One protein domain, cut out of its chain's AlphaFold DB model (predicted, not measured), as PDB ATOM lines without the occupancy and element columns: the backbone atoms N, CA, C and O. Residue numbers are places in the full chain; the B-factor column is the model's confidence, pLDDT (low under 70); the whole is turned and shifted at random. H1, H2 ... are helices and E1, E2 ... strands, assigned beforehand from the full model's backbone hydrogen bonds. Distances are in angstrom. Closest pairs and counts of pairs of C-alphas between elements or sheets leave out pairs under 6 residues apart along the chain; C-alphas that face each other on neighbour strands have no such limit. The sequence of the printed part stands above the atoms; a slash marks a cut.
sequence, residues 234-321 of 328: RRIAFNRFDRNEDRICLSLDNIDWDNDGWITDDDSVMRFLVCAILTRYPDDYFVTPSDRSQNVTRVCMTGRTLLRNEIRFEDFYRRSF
ATOM      1  N   ARG A 234      15.541 -11.997  23.707       94.62
ATOM      2  CA  ARG A 234      15.892 -12.247  25.107       94.62
ATOM      3  C   ARG A 234      16.962 -13.320  25.184       94.62
ATOM      4  O   ARG A 234      17.085 -14.163  24.292       94.62
ATOM      5  N   ARG A 235      17.729 -13.326  26.271       94.12
ATOM      6  CA  ARG A 235      18.773 -14.331  26.458       94.12
ATOM      7  C   ARG A 235      18.906 -14.770  27.904       94.12
ATOM      8  O   ARG A 235      18.939 -13.954  28.816       94.12
ATOM      9  N   ILE A 236      19.057 -16.080  28.072       95.69
ATOM     10  CA  ILE A 236      19.390 -16.730  29.336       95.69
ATOM     11  C   ILE A 236      20.745 -17.406  29.145       95.69
ATOM     12  O   ILE A 236      20.913 -18.204  28.223       95.69
ATOM     13  N   ALA A 237      21.718 -17.082  29.993       95.38
ATOM     14  CA  ALA A 237      23.028 -17.712  29.951       95.38
ATOM     15  C   ALA A 237      23.518 -18.118  31.341       95.38
ATOM     16  O   ALA A 237      23.618 -17.297  32.249       95.38
ATOM     17  N   PHE A 238      23.904 -19.382  31.468       96.62
ATOM     18  CA  PHE A 238      24.521 -19.948  32.658       96.62
ATOM     19  C   PHE A 238      26.030 -20.063  32.450       96.62
ATOM     20  O   PHE A 238      26.503 -20.726  31.521       96.62
ATOM     21  N   ASN A 239      26.810 -19.440  33.324       95.75
ATOM     22  CA  ASN A 239      28.262 -19.465  33.267       95.75
ATOM     23  C   ASN A 239      28.836 -20.359  34.373       95.75
ATOM     24  O   ASN A 239      29.138 -19.900  35.468       95.75
ATOM     25  N   ARG A 240      29.051 -21.642  34.062       94.38
ATOM     26  CA  ARG A 240      29.630 -22.617  35.008       94.38
ATOM     27  C   ARG A 240      31.105 -22.370  35.342       94.38
ATOM     28  O   ARG A 240      31.617 -23.002  36.265       94.38
ATOM     29  N   PHE A 241      31.783 -21.505  34.586       94.31
ATOM     30  CA  PHE A 241      33.188 -21.150  34.802       94.31
ATOM     31  C   PHE A 241      33.362 -20.054  35.856       94.31
ATOM     32  O   PHE A 241      34.476 -19.846  36.327       94.31
ATOM     33  N   ASP A 242      32.275 -19.373  36.220       95.31
ATOM     34  CA  ASP A 242      32.248 -18.335  37.242       95.31
ATOM     35  C   ASP A 242      31.331 -18.798  38.379       95.31
ATOM     36  O   ASP A 242      30.119 -18.947  38.199       95.31
ATOM     37  N   ARG A 243      31.943 -19.153  39.513       95.25
ATOM     38  CA  ARG A 243      31.299 -19.890  40.609       95.25
ATOM     39  C   ARG A 243      31.439 -19.145  41.927       95.25
ATOM     40  O   ARG A 243      32.508 -18.622  42.236       95.25
ATOM     41  N   ASN A 244      30.382 -19.199  42.725       94.31
ATOM     42  CA  ASN A 244      30.350 -18.730  44.101       94.31
ATOM     43  C   ASN A 244      29.693 -19.820  44.955       94.31
ATOM     44  O   ASN A 244      28.477 -19.986  44.911       94.31
ATOM     45  N   GLU A 245      30.509 -20.598  45.669       94.25
ATOM     46  CA  GLU A 245      30.067 -21.775  46.430       94.25
ATOM     47  C   GLU A 245      29.282 -22.782  45.559       94.25
ATOM     48  O   GLU A 245      29.834 -23.344  44.606       94.25
ATOM     49  N   ASP A 246      28.010 -23.023  45.881       95.44
ATOM     50  CA  ASP A 246      27.087 -23.903  45.160       95.44
ATOM     51  C   ASP A 246      26.340 -23.190  44.018       95.44
ATOM     52  O   ASP A 246      25.461 -23.780  43.392       95.44
ATOM     53  N   ARG A 247      26.691 -21.935  43.716       97.75
ATOM     54  CA  ARG A 247      26.044 -21.105  42.694       97.75
ATOM     55  C   ARG A 247      26.954 -20.867  41.493       97.75
ATOM     56  O   ARG A 247      28.182 -20.813  41.605       97.75
ATOM     57  N   ILE A 248      26.335 -20.668  40.337       97.50
ATOM     58  CA  ILE A 248      26.977 -20.248  39.088       97.50
ATOM     59  C   ILE A 248      26.430 -18.894  38.644       97.50
ATOM     60  O   ILE A 248      25.301 -18.525  38.979       97.50
ATOM     61  N   CYS A 249      27.232 -18.156  37.883       97.25
ATOM     62  CA  CYS A 249      26.829 -16.864  37.345       97.25
ATOM     63  C   CYS A 249      25.697 -17.032  36.312       97.25
ATOM     64  O   CYS A 249      25.757 -17.886  35.420       97.25
ATOM     65  N   LEU A 250      24.659 -16.212  36.453       96.69
ATOM     66  CA  LEU A 250      23.474 -16.146  35.607       96.69
ATOM     67  C   LEU A 250      23.445 -14.783  34.913       96.69
ATOM     68  O   LEU A 250      23.440 -13.742  35.564       96.69
ATOM     69  N   SER A 251      23.395 -14.784  33.584       94.94
ATOM     70  CA  SER A 251      23.160 -13.578  32.788       94.94
ATOM     71  C   SER A 251      21.780 -13.654  32.149       94.94
ATOM     72  O   SER A 251      21.465 -14.625  31.455       94.94
ATOM     73  N   LEU A 252      20.970 -12.631  32.401       95.44
ATOM     74  CA  LEU A 252      19.641 -12.452  31.834       95.44
ATOM     75  C   LEU A 252      19.640 -11.137  31.050       95.44
ATOM     76  O   LEU A 252      19.689 -10.068  31.653       95.44
ATOM     77  N   ASP A 253      19.605 -11.214  29.720       93.88
ATOM     78  CA  ASP A 253      19.620 -10.028  28.860       93.88
ATOM     79  C   ASP A 253      18.214  -9.743  28.327       93.88
ATOM     80  O   ASP A 253      17.521 -10.656  27.862       93.88
ATOM     81  N   ASN A 254      17.803  -8.472  28.400       94.12
ATOM     82  CA  ASN A 254      16.441  -8.017  28.114       94.12
ATOM     83  C   ASN A 254      15.388  -8.859  28.850       94.12
ATOM     84  O   ASN A 254      14.428  -9.322  28.252       94.12
ATOM     85  N   ILE A 255      15.581  -9.142  30.138       95.56
ATOM     86  CA  ILE A 255      14.647  -9.923  30.958       95.56
ATOM     87  C   ILE A 255      14.514  -9.205  32.299       95.56
ATOM     88  O   ILE A 255      15.494  -9.037  33.019       95.56
ATOM     89  N   ASP A 256      13.292  -8.799  32.636       92.44
ATOM     90  CA  ASP A 256      12.987  -8.210  33.938       92.44
ATOM     91  C   ASP A 256      12.718  -9.332  34.948       92.44
ATOM     92  O   ASP A 256      11.622  -9.905  35.011       92.44
ATOM     93  N   TRP A 257      13.764  -9.696  35.688       93.88
ATOM     94  CA  TRP A 257      13.730 -10.757  36.683       93.88
ATOM     95  C   TRP A 257      14.592 -10.384  37.880       93.88
ATOM     96  O   TRP A 257      15.787 -10.133  37.726       93.88
ATOM     97  N   ASP A 258      14.003 -10.377  39.073       90.69
ATOM     98  CA  ASP A 258      14.743 -10.090  40.299       90.69
ATOM     99  C   ASP A 258      15.744 -11.218  40.575       90.69
ATOM    100  O   ASP A 258      15.371 -12.372  40.805       90.69
ATOM    101  N   ASN A 259      17.028 -10.898  40.443       90.38
ATOM    102  CA  ASN A 259      18.136 -11.802  40.699       90.38
ATOM    103  C   ASN A 259      19.404 -10.994  40.996       90.38
ATOM    104  O   ASN A 259      19.579  -9.875  40.521       90.38
ATOM    105  N   ASP A 260      20.318 -11.592  41.747       94.12
ATOM    106  CA  ASP A 260      21.615 -11.011  42.101       94.12
ATOM    107  C   ASP A 260      22.734 -11.400  41.113       94.12
ATOM    108  O   ASP A 260      23.914 -11.224  41.417       94.12
ATOM    109  N   GLY A 261      22.386 -11.943  39.938       95.88
ATOM    110  CA  GLY A 261      23.332 -12.452  38.942       95.88
ATOM    111  C   GLY A 261      23.846 -13.864  39.223       95.88
ATOM    112  O   GLY A 261      24.771 -14.320  38.551       95.88
ATOM    113  N   TRP A 262      23.273 -14.576  40.196       97.12
ATOM    114  CA  TRP A 262      23.720 -15.909  40.595       97.12
ATOM    115  C   TRP A 262      22.546 -16.879  40.748       97.12
ATOM    116  O   TRP A 262      21.480 -16.533  41.256       97.12
ATOM    117  N   ILE A 263      22.757 -18.145  40.399       97.50
ATOM    118  CA  ILE A 263      21.765 -19.213  40.574       97.50
ATOM    119  C   ILE A 263      22.414 -20.459  41.161       97.50
ATOM    120  O   ILE A 263      23.550 -20.776  40.821       97.50
ATOM    121  N   THR A 264      21.706 -21.159  42.045       97.62
ATOM    122  CA  THR A 264      22.137 -22.468  42.552       97.62
ATOM    123  C   THR A 264      22.372 -23.425  41.385       97.62
ATOM    124  O   THR A 264      21.527 -23.530  40.495       97.62
ATOM    125  N   ASP A 265      23.510 -24.120  41.389       97.12
ATOM    126  CA  ASP A 265      23.893 -25.125  40.390       97.12
ATOM    127  C   ASP A 265      23.117 -26.432  40.617       97.12
ATOM    128  O   ASP A 265      23.677 -27.487  40.909       97.12
ATOM    129  N   ASP A 266      21.793 -26.329  40.528       97.50
ATOM    130  CA  ASP A 266      20.839 -27.427  40.581       97.50
ATOM    131  C   ASP A 266      19.987 -27.424  39.308       97.50
ATOM    132  O   ASP A 266      19.404 -26.411  38.913       97.50
ATOM    133  N   ASP A 267      19.921 -28.582  38.650       96.94
ATOM    134  CA  ASP A 267      19.253 -28.730  37.357       96.94
ATOM    135  C   ASP A 267      17.749 -28.432  37.445       96.94
ATOM    136  O   ASP A 267      17.187 -27.810  36.544       96.94
ATOM    137  N   SER A 268      17.094 -28.799  38.550       97.69
ATOM    138  CA  SER A 268      15.661 -28.543  38.734       97.69
ATOM    139  C   SER A 268      15.389 -27.052  38.932       97.69
ATOM    140  O   SER A 268      14.446 -26.518  38.347       97.69
ATOM    141  N   VAL A 269      16.236 -26.365  39.706       97.69
ATOM    142  CA  VAL A 269      16.162 -24.912  39.926       97.69
ATOM    143  C   VAL A 269      16.367 -24.143  38.619       97.69
ATOM    144  O   VAL A 269      15.562 -23.274  38.280       97.69
ATOM    145  N   MET A 270      17.403 -24.482  37.848       98.25
ATOM    146  CA  MET A 270      17.696 -23.810  36.578       98.25
ATOM    147  C   MET A 270      16.605 -24.054  35.531       98.25
ATOM    148  O   MET A 270      16.173 -23.114  34.862       98.25
ATOM    149  N   ARG A 271      16.096 -25.285  35.411       98.44
ATOM    150  CA  ARG A 271      14.973 -25.598  34.509       98.44
ATOM    151  C   ARG A 271      13.702 -24.867  34.900       98.44
ATOM    152  O   ARG A 271      13.013 -24.351  34.024       98.44
ATOM    153  N   PHE A 272      13.404 -24.806  36.196       98.06
ATOM    154  CA  PHE A 272      12.260 -24.055  36.695       98.06
ATOM    155  C   PHE A 272      12.362 -22.578  36.307       98.06
ATOM    156  O   PHE A 272      11.396 -22.032  35.772       98.06
ATOM    157  N   LEU A 273      13.534 -21.959  36.498       98.19
ATOM    158  CA  LEU A 273      13.778 -20.581  36.073       98.19
ATOM    159  C   LEU A 273      13.516 -20.409  34.573       98.19
ATOM    160  O   LEU A 273      12.764 -19.514  34.188       98.19
ATOM    161  N   VAL A 274      14.111 -21.262  33.730       98.31
ATOM    162  CA  VAL A 274      13.936 -21.171  32.274       98.31
ATOM    163  C   VAL A 274      12.456 -21.285  31.913       98.31
ATOM    164  O   VAL A 274      11.931 -20.391  31.260       98.31
ATOM    165  N   CYS A 275      11.747 -22.307  32.396       98.31
ATOM    166  CA  CYS A 275      10.310 -22.461  32.151       98.31
ATOM    167  C   CYS A 275       9.499 -21.233  32.590       98.31
ATOM    168  O   CYS A 275       8.607 -20.795  31.860       98.31
ATOM    169  N   ALA A 276       9.804 -20.665  33.759       98.31
ATOM    170  CA  ALA A 276       9.104 -19.495  34.277       98.31
ATOM    171  C   ALA A 276       9.332 -18.250  33.403       98.31
ATOM    172  O   ALA A 276       8.373 -17.543  33.085       98.31
ATOM    173  N   ILE A 277      10.567 -18.018  32.946       98.38
ATOM    174  CA  ILE A 277      10.896 -16.916  32.034       98.38
ATOM    175  C   ILE A 277      10.209 -17.114  30.676       98.38
ATOM    176  O   ILE A 277       9.541 -16.196  30.199       98.38
ATOM    177  N   LEU A 278      10.300 -18.306  30.074       98.38
ATOM    178  CA  LEU A 278       9.631 -18.597  28.799       98.38
ATOM    179  C   LEU A 278       8.104 -18.415  28.905       98.38
ATOM    180  O   LEU A 278       7.465 -17.971  27.955       98.38
ATOM    181  N   THR A 279       7.516 -18.729  30.065       98.19
ATOM    182  CA  THR A 279       6.074 -18.554  30.323       98.19
ATOM    183  C   THR A 279       5.689 -17.082  30.447       98.19
ATOM    184  O   THR A 279       4.602 -16.697  30.022       98.19
ATOM    185  N   ARG A 280       6.572 -16.252  31.018       97.75
ATOM    186  CA  ARG A 280       6.371 -14.800  31.132       97.75
ATOM    187  C   ARG A 280       6.453 -14.094  29.775       97.75
ATOM    188  O   ARG A 280       5.768 -13.096  29.582       97.75
ATOM    189  N   TYR A 281       7.252 -14.627  28.854       97.19
ATOM    190  CA  TYR A 281       7.553 -14.023  27.554       97.19
ATOM    191  C   TYR A 281       7.311 -15.008  26.397       97.19
ATOM    192  O   TYR A 281       8.238 -15.369  25.671       97.19
ATOM    193  N   PRO A 282       6.076 -15.504  26.211       97.19
ATOM    194  CA  PRO A 282       5.818 -16.602  25.284       97.19
ATOM    195  C   PRO A 282       6.041 -16.213  23.818       97.19
ATOM    196  O   PRO A 282       6.377 -17.073  23.010       97.19
ATOM    197  N   ASP A 283       5.865 -14.946  23.460       95.44
ATOM    198  CA  ASP A 283       5.950 -14.487  22.069       95.44
ATOM    199  C   ASP A 283       7.309 -13.858  21.720       95.44
ATOM    200  O   ASP A 283       7.527 -13.469  20.576       95.44
ATOM    201  N   ASP A 284       8.238 -13.823  22.678       95.62
ATOM    202  CA  ASP A 284       9.590 -13.297  22.488       95.62
ATOM    203  C   ASP A 284      10.583 -14.385  22.095       95.62
ATOM    204  O   ASP A 284      10.412 -15.562  22.427       95.62
ATOM    205  N   TYR A 285      11.648 -13.968  21.417       94.44
ATOM    206  CA  TYR A 285      12.675 -14.839  20.863       94.44
ATOM    207  C   TYR A 285      13.818 -15.039  21.848       94.44
ATOM    208  O   TYR A 285      14.465 -14.086  22.269       94.44
ATOM    209  N   PHE A 286      14.113 -16.291  22.180       94.69
ATOM    210  CA  PHE A 286      15.186 -16.651  23.095       94.69
ATOM    211  C   PHE A 286      16.405 -17.152  22.340       94.69
ATOM    212  O   PHE A 286      16.366 -18.220  21.726       94.69
ATOM    213  N   VAL A 287      17.497 -16.397  22.429       92.38
ATOM    214  CA  VAL A 287      18.768 -16.701  21.766       92.38
ATOM    215  C   VAL A 287      19.719 -17.356  22.753       92.38
ATOM    216  O   VAL A 287      19.901 -16.897  23.881       92.38
ATOM    217  N   THR A 288      20.351 -18.437  22.314       92.12
ATOM    218  CA  THR A 288      21.360 -19.153  23.102       92.12
ATOM    219  C   THR A 288      22.758 -18.533  22.954       92.12
ATOM    220  O   THR A 288      23.072 -17.938  21.917       92.12
ATOM    221  N   PRO A 289      23.630 -18.691  23.968       90.19
ATOM    222  CA  PRO A 289      25.068 -18.485  23.836       90.19
ATOM    223  C   PRO A 289      25.676 -19.172  22.608       90.19
ATOM    224  O   PRO A 289      25.207 -20.212  22.150       90.19
ATOM    225  N   SER A 290      26.784 -18.619  22.108       87.44
ATOM    226  CA  SER A 290      27.519 -19.237  21.000       87.44
ATOM    227  C   SER A 290      28.216 -20.534  21.399       87.44
ATOM    228  O   SER A 290      29.017 -20.546  22.338       87.44
ATOM    229  N   ASP A 291      28.057 -21.569  20.581       88.38
ATOM    230  CA  ASP A 291      28.918 -22.748  20.596       88.38
ATOM    231  C   ASP A 291      29.555 -22.980  19.220       88.38
ATOM    232  O   ASP A 291      28.983 -23.600  18.327       88.38
ATOM    233  N   ARG A 292      30.784 -22.480  19.050       85.25
ATOM    234  CA  ARG A 292      31.547 -22.618  17.799       85.25
ATOM    235  C   ARG A 292      32.069 -24.036  17.546       85.25
ATOM    236  O   ARG A 292      32.658 -24.266  16.495       85.25
ATOM    237  N   SER A 293      31.901 -24.966  18.488       85.12
ATOM    238  CA  SER A 293      32.247 -26.375  18.270       85.12
ATOM    239  C   SER A 293      31.180 -27.130  17.468       85.12
ATOM    240  O   SER A 293      31.427 -28.249  17.019       85.12
ATOM    241  N   GLN A 294      30.012 -26.517  17.261       84.12
ATOM    242  CA  GLN A 294      28.880 -27.097  16.549       84.12
ATOM    243  C   GLN A 294      28.634 -26.398  15.211       84.12
ATOM    244  O   GLN A 294      28.904 -25.210  15.060       84.12
ATOM    245  N   ASN A 295      28.044 -27.130  14.258       83.69
ATOM    246  CA  ASN A 295      27.614 -26.562  12.975       83.69
ATOM    247  C   ASN A 295      26.515 -25.507  13.176       83.69
ATOM    248  O   ASN A 295      26.583 -24.414  12.630       83.69
ATOM    249  N   VAL A 296      25.520 -25.823  14.013       86.00
ATOM    250  CA  VAL A 296      24.544 -24.843  14.496       86.00
ATOM    251  C   VAL A 296      25.115 -24.228  15.764       86.00
ATOM    252  O   VAL A 296      25.098 -24.842  16.832       86.00
ATOM    253  N   THR A 297      25.644 -23.019  15.628       85.81
ATOM    254  CA  THR A 297      26.323 -22.302  16.708       85.81
ATOM    255  C   THR A 297      25.360 -21.685  17.708       85.81
ATOM    256  O   THR A 297      25.759 -21.439  18.846       85.81
ATOM    257  N   ARG A 298      24.117 -21.413  17.293       88.06
ATOM    258  CA  ARG A 298      23.059 -20.818  18.116       88.06
ATOM    259  C   ARG A 298      21.686 -21.322  17.703       88.06
ATOM    260  O   ARG A 298      21.443 -21.662  16.549       88.06
ATOM    261  N   VAL A 299      20.785 -21.295  18.665       90.62
ATOM    262  CA  VAL A 299      19.345 -21.506  18.527       90.62
ATOM    263  C   VAL A 299      18.626 -20.234  18.956       90.62
ATOM    264  O   VAL A 299      18.991 -19.658  19.986       90.62
ATOM    265  N   CYS A 300      17.625 -19.827  18.174       91.75
ATOM    266  CA  CYS A 300      16.720 -18.718  18.450       91.75
ATOM    267  C   CYS A 300      15.272 -19.132  18.151       91.75
ATOM    268  O   CYS A 300      14.913 -19.397  17.002       91.75
ATOM    269  N   MET A 301      14.439 -19.222  19.185       94.06
ATOM    270  CA  MET A 301      13.038 -19.644  19.062       94.06
ATOM    271  C   MET A 301      12.151 -18.876  20.030       94.06
ATOM    272  O   MET A 301      12.623 -18.406  21.066       94.06
ATOM    273  N   THR A 302      10.861 -18.793  19.723       96.25
ATOM    274  CA  THR A 302       9.897 -18.177  20.633       96.25
ATOM    275  C   THR A 302       9.738 -18.990  21.917       96.25
ATOM    276  O   THR A 302       9.809 -20.227  21.905       96.25
ATOM    277  N   GLY A 303       9.455 -18.320  23.038       97.38
ATOM    278  CA  GLY A 303       9.187 -19.002  24.308       97.38
ATOM    279  C   GLY A 303       8.045 -20.020  24.208       97.38
ATOM    280  O   GLY A 303       8.135 -21.133  24.726       97.38
ATOM    281  N   ARG A 304       7.005 -19.697  23.437       97.75
ATOM    282  CA  ARG A 304       5.861 -20.558  23.123       97.75
ATOM    283  C   ARG A 304       6.286 -21.830  22.401       97.75
ATOM    284  O   ARG A 304       5.788 -22.906  22.735       97.75
ATOM    285  N   THR A 305       7.177 -21.725  21.419       97.25
ATOM    286  CA  THR A 305       7.689 -22.884  20.684       97.25
ATOM    287  C   THR A 305       8.546 -23.777  21.571       97.25
ATOM    288  O   THR A 305       8.375 -24.999  21.540       97.25
ATOM    289  N   LEU A 306       9.404 -23.184  22.401       97.81
ATOM    290  CA  LEU A 306      10.217 -23.921  23.367       97.81
ATOM    291  C   LEU A 306       9.336 -24.669  24.381       97.81
ATOM    292  O   LEU A 306       9.523 -25.862  24.585       97.81
ATOM    293  N   LEU A 307       8.305 -24.030  24.937       97.94
ATOM    294  CA  LEU A 307       7.401 -24.653  25.915       97.94
ATOM    295  C   LEU A 307       6.519 -25.776  25.341       97.94
ATOM    296  O   LEU A 307       6.052 -26.634  26.086       97.94
ATOM    297  N   ARG A 308       6.246 -25.772  24.031       97.69
ATOM    298  CA  ARG A 308       5.369 -26.762  23.375       97.69
ATOM    299  C   ARG A 308       6.104 -27.994  22.851       97.69
ATOM    300  O   ARG A 308       5.447 -28.941  22.424       97.69
ATOM    301  N   ASN A 309       7.434 -27.981  22.834       97.19
ATOM    302  CA  ASN A 309       8.236 -29.050  22.254       97.19
ATOM    303  C   ASN A 309       9.407 -29.399  23.179       97.19
ATOM    304  O   ASN A 309      10.414 -28.697  23.207       97.19
ATOM    305  N   GLU A 310       9.284 -30.526  23.880       96.44
ATOM    306  CA  GLU A 310      10.276 -31.010  24.846       96.44
ATOM    307  C   GLU A 310      11.679 -31.149  24.236       96.44
ATOM    308  O   GLU A 310      12.658 -30.736  24.845       96.44
ATOM    309  N   ILE A 311      11.795 -31.632  22.995       97.06
ATOM    310  CA  ILE A 311      13.096 -31.784  22.322       97.06
ATOM    311  C   ILE A 311      13.759 -30.417  22.101       97.06
ATOM    312  O   ILE A 311      14.958 -30.267  22.335       97.06
ATOM    313  N   ARG A 312      12.986 -29.414  21.665       96.19
ATOM    314  CA  ARG A 312      13.491 -28.044  21.460       96.19
ATOM    315  C   ARG A 312      13.849 -27.377  22.784       96.19
ATOM    316  O   ARG A 312      14.872 -26.703  22.855       96.19
ATOM    317  N   PHE A 313      13.045 -27.595  23.823       97.88
ATOM    318  CA  PHE A 313      13.346 -27.119  25.169       97.88
ATOM    319  C   PHE A 313      14.662 -27.698  25.696       97.88
ATOM    320  O   PHE A 313      15.515 -26.941  26.153       97.88
ATOM    321  N   GLU A 314      14.859 -29.016  25.597       97.50
ATOM    322  CA  GLU A 314      16.086 -29.672  26.061       97.50
ATOM    323  C   GLU A 314      17.332 -29.163  25.329       97.50
ATOM    324  O   GLU A 314      18.365 -28.923  25.960       97.50
ATOM    325  N   ASP A 315      17.249 -28.979  24.009       95.75
ATOM    326  CA  ASP A 315      18.354 -28.431  23.217       95.75
ATOM    327  C   ASP A 315      18.662 -26.978  23.616       95.75
ATOM    328  O   ASP A 315      19.812 -26.648  23.913       95.75
ATOM    329  N   PHE A 316      17.636 -26.128  23.732       96.38
ATOM    330  CA  PHE A 316      17.781 -24.748  24.194       96.38
ATOM    331  C   PHE A 316      18.390 -24.663  25.600       96.38
ATOM    332  O   PHE A 316      19.342 -23.911  25.825       96.38
ATOM    333  N   TYR A 317      17.888 -25.459  26.548       97.75
ATOM    334  CA  TYR A 317      18.369 -25.476  27.926       97.75
ATOM    335  C   TYR A 317      19.850 -25.865  27.998       97.75
ATOM    336  O   TYR A 317      20.647 -25.168  28.625       97.75
ATOM    337  N   ARG A 318      20.260 -26.925  27.289       95.81
ATOM    338  CA  ARG A 318      21.671 -27.346  27.237       95.81
ATOM    339  C   ARG A 318      22.571 -26.280  26.620       95.81
ATOM    340  O   ARG A 318      23.674 -26.062  27.113       95.81
ATOM    341  N   ARG A 319      22.096 -25.603  25.576       94.38
ATOM    342  CA  ARG A 319      22.826 -24.524  24.895       94.38
ATOM    343  C   ARG A 319      22.830 -23.207  25.666       94.38
ATOM    344  O   ARG A 319      23.657 -22.355  25.375       94.38
ATOM    345  N   SER A 320      21.963 -23.046  26.666       95.62
ATOM    346  CA  SER A 320      21.971 -21.885  27.568       95.62
ATOM    347  C   SER A 320      23.205 -21.864  28.478       95.62
ATOM    348  O   SER A 320      23.514 -20.839  29.078       95.62
ATOM    349  N   PHE A 321      23.960 -22.960  28.577       95.44
ATOM    350  CA  PHE A 321      25.253 -22.972  29.256       95.44
ATOM    351  C   PHE A 321      26.357 -22.467  28.329       95.44
ATOM    352  O   PHE A 321      26.483 -22.914  27.190       95.44
TER     353      PHE A 321
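This is residues 234 to 321 of the 328 residues of an uncharacterized protein of Exiguobacterium sp. SH1S1 (UniProt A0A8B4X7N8). What does the model look like at first sight? A strongly twisted, curled sheet of five strands makes a wall, with three helices, H1, H2 and H3, packed on one face and the other face bare. The long strand E1 joins the two ends of the sheet, E2 and E3 on one side and the hairpin of E4 and E5 on the other. What are its parts? The 88 printed residues hold five named strands and three named helices, in the order E1 E2 E3 H1 E4 E5 H2 H3; the class is mixed, helices and strands, and the sheet, in the order E3 E2 E1 E4 E5, is mixed too. How large is it? It is compact and rounded, with a radius of gyration of the C-alphas of 12.4 A and spans of 34 by 31 by 22 A.

How does the sheet begin? E1, residues 234 to 244, bends by 81 degrees at residue 241 and forms a hairpin with its antiparallel neighbour E2, residues 247 to 253, where N 237 and O 251 are within hydrogen-bond range at 2.9 A. E3, residues 262 to 264, forms a hairpin with E2, with N 248 and O 263 at 2.8 A; E1, E2 and E3 are a meander, each strand the antiparallel neighbour of the one before. How is the sheet completed? After H1, residues 267 to 280, comes E4, residues 285 to 287, parallel to E1 at 33 degrees, with N 234 and O 285 at 2.8 A. E3, H1 and E4 are a split strand-helix-strand unit, two strands of one sheet that are not neighbours, with a helix between them in the chain and E2 and E1 between them in the sheet; its crossover is right-handed. E5, residues 298 to 302, forms an antiparallel hairpin with E4, with N 286 and O 301 at 2.8 A. Where are the helices on the sheet? H1, H2, residues 303 to 308, and H3, residues 310 to 319, are on one face of the sheet, giving two layers, the sheet and its helices. H1 is only just at the sheet's level, with a height over the sheet of 3.9 A. H3 is 9.5 A over the sheet, its closest C-alpha to E5 being Phe 316 to Val 299, 6.7 A. How do the helices meet? H1 touches H2 with residues 275 to 279 alone, at a steep tilt of 65 degrees, opposite ways; the closest C-alphas, of Leu 278 and Gly 303, are 4.5 A apart. H2 and H3 touch only at the corner by their link, with the closest C-alphas, of Leu 306 and Phe 313, 4.8 A apart. In H1, H2 and H3 every O i to N i+4 pair is within hydrogen-bond range.

Where does the first element run? E1 begins with C-alpha 234 at (15.892, -12.247, 25.107) and is 24.7 A from first to last C-alpha; E2 follows with 18.9 A. Where are the later elements? H1 begins with C-alpha 267 at (19.253, -28.730, 37.357) and is 20.0 A long, E5 is 13.7 A, and H3 is 14.1 A, ending with C-alpha 319 at (22.826, -24.524, 24.895).

How far does it reach? The two C-alphas farthest apart, of Glu 245 and Asp 283, are 35.0 A apart. Are there cuts or long links? The printed part has no cut, and no link is long; E2 to E3 and E4 to E5 are short, the others tight. Is confidence low anywhere? The mean pLDDT of the printed part is 94.9, and no printed residue is under 70.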